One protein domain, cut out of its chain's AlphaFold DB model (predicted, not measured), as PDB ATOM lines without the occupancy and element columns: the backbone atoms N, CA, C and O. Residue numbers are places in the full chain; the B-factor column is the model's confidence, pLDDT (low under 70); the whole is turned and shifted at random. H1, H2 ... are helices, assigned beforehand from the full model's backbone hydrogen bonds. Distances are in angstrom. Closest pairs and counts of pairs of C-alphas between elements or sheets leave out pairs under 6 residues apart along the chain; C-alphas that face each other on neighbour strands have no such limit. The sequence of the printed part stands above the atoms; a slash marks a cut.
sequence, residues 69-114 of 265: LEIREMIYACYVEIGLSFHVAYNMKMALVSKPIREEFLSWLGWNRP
ATOM      1  N   LEU A  69      11.513  15.715  -3.166       68.75
ATOM      2  CA  LEU A  69      10.541  14.827  -2.531       68.75
ATOM      3  C   LEU A  69      11.004  14.464  -1.119       68.75
ATOM      4  O   LEU A  69      10.277  14.714  -0.171       68.75
ATOM      5  N   GLU A  70      12.255  14.047  -0.988       69.44
ATOM      6  CA  GLU A  70      12.909  13.599   0.238       69.44
ATOM      7  C   GLU A  70      12.807  14.648   1.356       69.44
ATOM      8  O   GLU A  70      12.483  14.328   2.497       69.44
ATOM      9  N   ILE A  71      12.997  15.931   1.027       69.75
ATOM     10  CA  ILE A  71      12.893  17.026   2.005       69.75
ATOM     11  C   ILE A  71      11.442  17.206   2.464       69.75
ATOM     12  O   ILE A  71      11.184  17.436   3.646       69.75
ATOM     13  N   ARG A  72      10.473  17.080   1.552       75.50
ATOM     14  CA  ARG A  72       9.048  17.141   1.906       75.50
ATOM     15  C   ARG A  72       8.649  15.955   2.781       75.50
ATOM     16  O   ARG A  72       7.935  16.153   3.759       75.50
ATOM     17  N   GLU A  73       9.150  14.759   2.480       66.12
ATOM     18  CA  GLU A  73       8.927  13.552   3.284       66.12
ATOM     19  C   GLU A  73       9.521  13.679   4.688       66.12
ATOM     20  O   GLU A  73       8.849  13.333   5.656       66.12
ATOM     21  N   MET A  74      10.726  14.242   4.818       62.75
ATOM     22  CA  MET A  74      11.332  14.549   6.118       62.75
ATOM     23  C   MET A  74      10.471  15.519   6.924       62.75
ATOM     24  O   MET A  74      10.220  15.287   8.103       62.75
ATOM     25  N   ILE A  75       9.973  16.585   6.291       70.50
ATOM     26  CA  ILE A  75       9.073  17.539   6.949       70.50
ATOM     27  C   ILE A  75       7.801  16.820   7.415       70.50
ATOM     28  O   ILE A  75       7.402  16.974   8.567       70.50
ATOM     29  N   TYR A  76       7.187  15.991   6.569       71.44
ATOM     30  CA  TYR A  76       6.013  15.215   6.969       71.44
ATOM     31  C   TYR A  76       6.309  14.235   8.108       71.44
ATOM     32  O   TYR A  76       5.511  14.143   9.036       71.44
ATOM     33  N   ALA A  77       7.456  13.555   8.090       66.88
ATOM     34  CA  ALA A  77       7.879  12.660   9.163       66.88
ATOM     35  C   ALA A  77       8.148  13.397  10.488       66.88
ATOM     36  O   ALA A  77       7.884  12.839  11.546       66.88
ATOM     37  N   CYS A  78       8.616  14.649  10.448       64.88
ATOM     38  CA  CYS A  78       8.785  15.478  11.645       64.88
ATOM     39  C   CYS A  78       7.447  15.901  12.271       64.88
ATOM     40  O   CYS A  78       7.356  16.022  13.488       64.88
ATOM     41  N   TYR A  79       6.420  16.154  11.455       62.69
ATOM     42  CA  TYR A  79       5.112  16.613  11.942       62.69
ATOM     43  C   TYR A  79       4.105  15.482  12.198       62.69
ATOM     44  O   TYR A  79       3.083  15.717  12.842       62.69
ATOM     45  N   VAL A  80       4.369  14.269  11.705       63.50
ATOM     46  CA  VAL A  80       3.534  13.083  11.923       63.50
ATOM     47  C   VAL A  80       4.333  12.064  12.719       63.50
ATOM     48  O   VAL A  80       5.261  11.458  12.185       63.50
ATOM     49  N   GLU A  81       3.939  11.848  13.975       65.50
ATOM     50  CA  GLU A  81       4.590  10.886  14.868       65.50
ATOM     51  C   GLU A  81       4.792   9.518  14.195       65.50
ATOM     52  O   GLU A  81       3.907   8.961  13.527       65.50
ATOM     53  N   ILE A  82       5.995   8.976  14.377       58.53
ATOM     54  CA  ILE A  82       6.394   7.662  13.879       58.53
ATOM     55  C   ILE A  82       5.547   6.615  14.613       58.53
ATOM     56  O   ILE A  82       5.718   6.402  15.808       58.53
ATOM     57  N   GLY A  83       4.619   5.980  13.895       61.88
ATOM     58  CA  GLY A  83       3.686   4.987  14.446       61.88
ATOM     59  C   GLY A  83       2.209   5.338  14.264       61.88
ATOM     60  O   GLY A  83       1.356   4.475  14.457       61.88
ATOM     61  N   LEU A  84       1.887   6.562  13.831       70.44
ATOM     62  CA  LEU A  84       0.510   6.927  13.498       70.44
ATOM     63  C   LEU A  84       0.032   6.221  12.227       70.44
ATOM     64  O   LEU A  84       0.699   6.235  11.188       70.44
ATOM     65  N   SER A  85      -1.170   5.655  12.298       75.44
ATOM     66  CA  SER A  85      -1.834   5.039  11.154       75.44
ATOM     67  C   SER A  85      -2.404   6.069  10.191       75.44
ATOM     68  O   SER A  85      -2.651   7.226  10.553       75.44
ATOM     69  N   PHE A  86      -2.678   5.632   8.959       79.81
ATOM     70  CA  PHE A  86      -3.276   6.485   7.934       79.81
ATOM     71  C   PHE A  86      -4.557   7.185   8.419       79.81
ATOM     72  O   PHE A  86      -4.717   8.384   8.205       79.81
ATOM     73  N   HIS A  87      -5.454   6.463   9.102       78.00
ATOM     74  CA  HIS A  87      -6.718   7.012   9.606       78.00
ATOM     75  C   HIS A  87      -6.496   8.106  10.658       78.00
ATOM     76  O   HIS A  87      -7.137   9.158  10.603       78.00
ATOM     77  N   VAL A  88      -5.588   7.882  11.610       75.50
ATOM     78  CA  VAL A  88      -5.335   8.858  12.676       75.50
ATOM     79  C   VAL A  88      -4.688  10.113  12.092       75.50
ATOM     80  O   VAL A  88      -5.156  11.221  12.353       75.50
ATOM     81  N   ALA A  89      -3.689   9.949  11.218       74.38
ATOM     82  CA  ALA A  89      -3.019  11.061  10.550       74.38
ATOM     83  C   ALA A  89      -3.952  11.846   9.605       74.38
ATOM     84  O   ALA A  89      -3.859  13.071   9.530       74.38
ATOM     85  N   TYR A  90      -4.892  11.175   8.925       74.75
ATOM     86  CA  TYR A  90      -5.903  11.817   8.072       74.75
ATOM     87  C   TYR A  90      -6.769  12.819   8.851       74.75
ATOM     88  O   TYR A  90      -7.123  13.874   8.327       74.75
ATOM     89  N   ASN A  91      -7.093  12.500  10.106       73.94
ATOM     90  CA  ASN A  91      -7.936  13.327  10.970       73.94
ATOM     91  C   ASN A  91      -7.155  14.409  11.744       73.94
ATOM     92  O   ASN A  91      -7.759  15.209  12.460       73.94
ATOM     93  N   MET A  92      -5.823  14.465  11.619       71.06
ATOM     94  CA  MET A  92      -5.008  15.474  12.297       71.06
ATOM     95  C   MET A  92      -5.158  16.872  11.683       71.06
ATOM     96  O   MET A  92      -5.411  17.051  10.491       71.06
ATOM     97  N   LYS A  93      -4.882  17.897  12.501       60.28
ATOM     98  CA  LYS A  93      -4.941  19.317  12.110       60.28
ATOM     99  C   LYS A  93      -3.979  19.700  10.972       60.28
ATOM    100  O   LYS A  93      -4.186  20.746  10.369       60.28
ATOM    101  N   MET A  94      -2.992  18.870  10.605       55.34
ATOM    102  CA  MET A  94      -2.207  19.065   9.370       55.34
ATOM    103  C   MET A  94      -3.072  19.027   8.102       55.34
ATOM    104  O   MET A  94      -2.743  19.683   7.114       55.34
ATOM    105  N   ALA A  95      -4.229  18.358   8.135       51.44
ATOM    106  CA  ALA A  95      -5.212  18.458   7.064       51.44
ATOM    107  C   ALA A  95      -5.801  19.878   6.938       51.44
ATOM    108  O   ALA A  95      -6.306  20.222   5.879       51.44
ATOM    109  N   LEU A  96      -5.712  20.744   7.955       48.94
ATOM    110  CA  LEU A  96      -6.257  22.111   7.919       48.94
ATOM    111  C   LEU A  96      -5.393  23.104   7.128       48.94
ATOM    112  O   LEU A  96      -5.831  24.229   6.894       48.94
ATOM    113  N   VAL A  97      -4.206  22.705   6.658       57.16
ATOM    114  CA  VAL A  97      -3.426  23.524   5.720       57.16
ATOM    115  C   VAL A  97      -4.187  23.654   4.387       57.16
ATOM    116  O   VAL A  97      -5.178  22.960   4.124       57.16
ATOM    117  N   SER A  98      -3.760  24.595   3.543       63.88
ATOM    118  CA  SER A  98      -4.340  24.846   2.224       63.88
ATOM    119  C   SER A  98      -4.645  23.568   1.436       63.88
ATOM    120  O   SER A  98      -3.903  22.584   1.491       63.88
ATOM    121  N   LYS A  99      -5.716  23.612   0.630       69.62
ATOM    122  CA  LYS A  99      -6.164  22.476  -0.189       69.62
ATOM    123  C   LYS A  99      -5.014  21.782  -0.946       69.62
ATOM    124  O   LYS A  99      -4.942  20.566  -0.878       69.62
ATOM    125  N   PRO A 100      -4.075  22.486  -1.609       65.69
ATOM    126  CA  PRO A 100      -2.947  21.840  -2.283       65.69
ATOM    127  C   PRO A 100      -2.023  21.007  -1.393       65.69
ATOM    128  O   PRO A 100      -1.656  19.907  -1.787       65.69
ATOM    129  N   ILE A 101      -1.645  21.530  -0.222       67.94
ATOM    130  CA  ILE A 101      -0.760  20.816   0.707       67.94
ATOM    131  C   ILE A 101      -1.491  19.634   1.311       67.94
ATOM    132  O   ILE A 101      -0.911  18.566   1.438       67.94
ATOM    133  N   ARG A 102      -2.773  19.812   1.641       71.50
ATOM    134  CA  ARG A 102      -3.626  18.720   2.106       71.50
ATOM    135  C   ARG A 102      -3.632  17.576   1.097       71.50
ATOM    136  O   ARG A 102      -3.416  16.436   1.473       71.50
ATOM    137  N   GLU A 103      -3.837  17.869  -0.183       76.81
ATOM    138  CA  GLU A 103      -3.860  16.851  -1.240       76.81
ATOM    139  C   GLU A 103      -2.540  16.081  -1.361       76.81
ATOM    140  O   GLU A 103      -2.545  14.854  -1.464       76.81
ATOM    141  N   GLU A 104      -1.421  16.798  -1.315       75.75
ATOM    142  CA  GLU A 104      -0.083  16.219  -1.370       75.75
ATOM    143  C   GLU A 104       0.242  15.390  -0.126       75.75
ATOM    144  O   GLU A 104       0.665  14.244  -0.247       75.75
ATOM    145  N   PHE A 105      -0.037  15.930   1.058       76.56
ATOM    146  CA  PHE A 105       0.117  15.242   2.332       76.56
ATOM    147  C   PHE A 105      -0.700  13.953   2.371       76.56
ATOM    148  O   PHE A 105      -0.183  12.896   2.713       76.56
ATOM    149  N   LEU A 106      -1.968  14.011   1.958       78.88
ATOM    150  CA  LEU A 106      -2.839  12.842   1.896       78.88
ATOM    151  C   LEU A 106      -2.366  11.815   0.858       78.88
ATOM    152  O   LEU A 106      -2.566  10.617   1.052       78.88
ATOM    153  N   SER A 107      -1.756  12.264  -0.244       81.50
ATOM    154  CA  SER A 107      -1.109  11.373  -1.212       81.50
ATOM    155  C   SER A 107       0.111  10.697  -0.591       81.50
ATOM    156  O   SER A 107       0.223   9.477  -0.655       81.50
ATOM    157  N   TRP A 108       0.993  11.467   0.050       81.56
ATOM    158  CA  TRP A 108       2.169  10.952   0.748       81.56
ATOM    159  C   TRP A 108       1.784   9.943   1.833       81.56
ATOM    160  O   TRP A 108       2.325   8.840   1.848       81.56
ATOM    161  N   LEU A 109       0.799  10.274   2.675       79.38
ATOM    162  CA  LEU A 109       0.256   9.366   3.684       79.38
ATOM    163  C   LEU A 109      -0.201   8.053   3.050       79.38
ATOM    164  O   LEU A 109       0.082   6.991   3.590       79.38
ATOM    165  N   GLY A 110      -0.874   8.118   1.899       82.06
ATOM    166  CA  GLY A 110      -1.433   6.941   1.236       82.06
ATOM    167  C   GLY A 110      -0.360   5.934   0.849       82.06
ATOM    168  O   GLY A 110      -0.586   4.736   0.979       82.06
ATOM    169  N   TRP A 111       0.803   6.431   0.420       81.25
ATOM    170  CA  TRP A 111       1.963   5.638   0.013       81.25
ATOM    171  C   TRP A 111       2.872   5.210   1.168       81.25
ATOM    172  O   TRP A 111       3.538   4.190   1.046       81.25
ATOM    173  N   ASN A 112       2.908   5.967   2.267       79.44
ATOM    174  CA  ASN A 112       3.922   5.805   3.317       79.44
ATOM    175  C   ASN A 112       3.376   5.328   4.665       79.44
ATOM    176  O   ASN A 112       4.155   5.041   5.580       79.44
ATOM    177  N   ARG A 113       2.052   5.282   4.832       80.94
ATOM    178  CA  ARG A 113       1.413   4.866   6.080       80.94
ATOM    179  C   ARG A 113       0.344   3.813   5.806       80.94
ATOM    180  O   ARG A 113      -0.561   4.066   5.007       80.94
ATOM    181  N   PRO A 114       0.415   2.648   6.467       84.00
ATOM    182  CA  PRO A 114      -0.648   1.673   6.373       84.00
ATOM    183  C   PRO A 114      -1.890   2.183   7.098       84.00
ATOM    184  O   PRO A 114      -1.839   2.905   8.102       84.00
TER     185      PRO A 114
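Overview. This is residues 69 to 114 of the 265 residues of an uncharacterized protein of Cercospora beticola (UniProt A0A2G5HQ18). One long helix, H4, has two short helices, H2 and H3, packed one after the other along one side of it. A fourth helix, H1, stands crosswise near the middle of H4 on another side, only loosely set against it. The printed part has 46 residues with four named helices, in the order H1, H2, H3, H4, and no named strand; its class is all helix. The whole is compact, with a radius of gyration of the C-alphas of 9.6 A and spans of 25 by 23 by 17 A.

Along the chain. Find C-alpha 99 at (-6.164, 22.476, -0.189); from there H4, residues 99 to 112, runs 19.8 A to C-alpha 112 at (3.922, 5.805, 3.317). Go back to C-alpha 69 at (10.541, 14.827, -2.531), where H1, residues 69 to 79, begins its 15.6 A. Between them along the chain are H2, residues 86 to 90, and H3, residues 93 to 96.

Arrangement. Start at H4: it touches H2 with residues 106 to 110 alone, the closest C-alphas being those of Phe 86 and Leu 109, 6.2 A apart. It touches H3 with residues 102 to 106 alone, closest at the C-alphas of Ala 95 and Arg 102, 5.2 A apart. H1 is close to H4 but not clearly touching, with the closest C-alphas, those of Tyr 76 and Phe 105, 7.5 A apart; their lines are about perpendicular, at 88 degrees. H2 and H3 meet only through their link. H1 and H2 are apart, and H1 and H3 only just apart, at 8.1 A. In H1, H2 and H4 every O i to N i+4 pair is within hydrogen-bond range; H3 is too short for such a pair, and its one O i to N i+3 pair is within range.

Size, cuts and confidence. Look to Gly 83 and Lys 99 for the two C-alphas farthest apart, 24.8 A. The printed part has no cut; the links H2 to H3 and H3 to H4 are tight, and H1 to H2 is short. The mean pLDDT of the printed part is 70.5, and it is under 70 at residues 69 to 71, 73 to 74, 77 to 83 and 93 to 101.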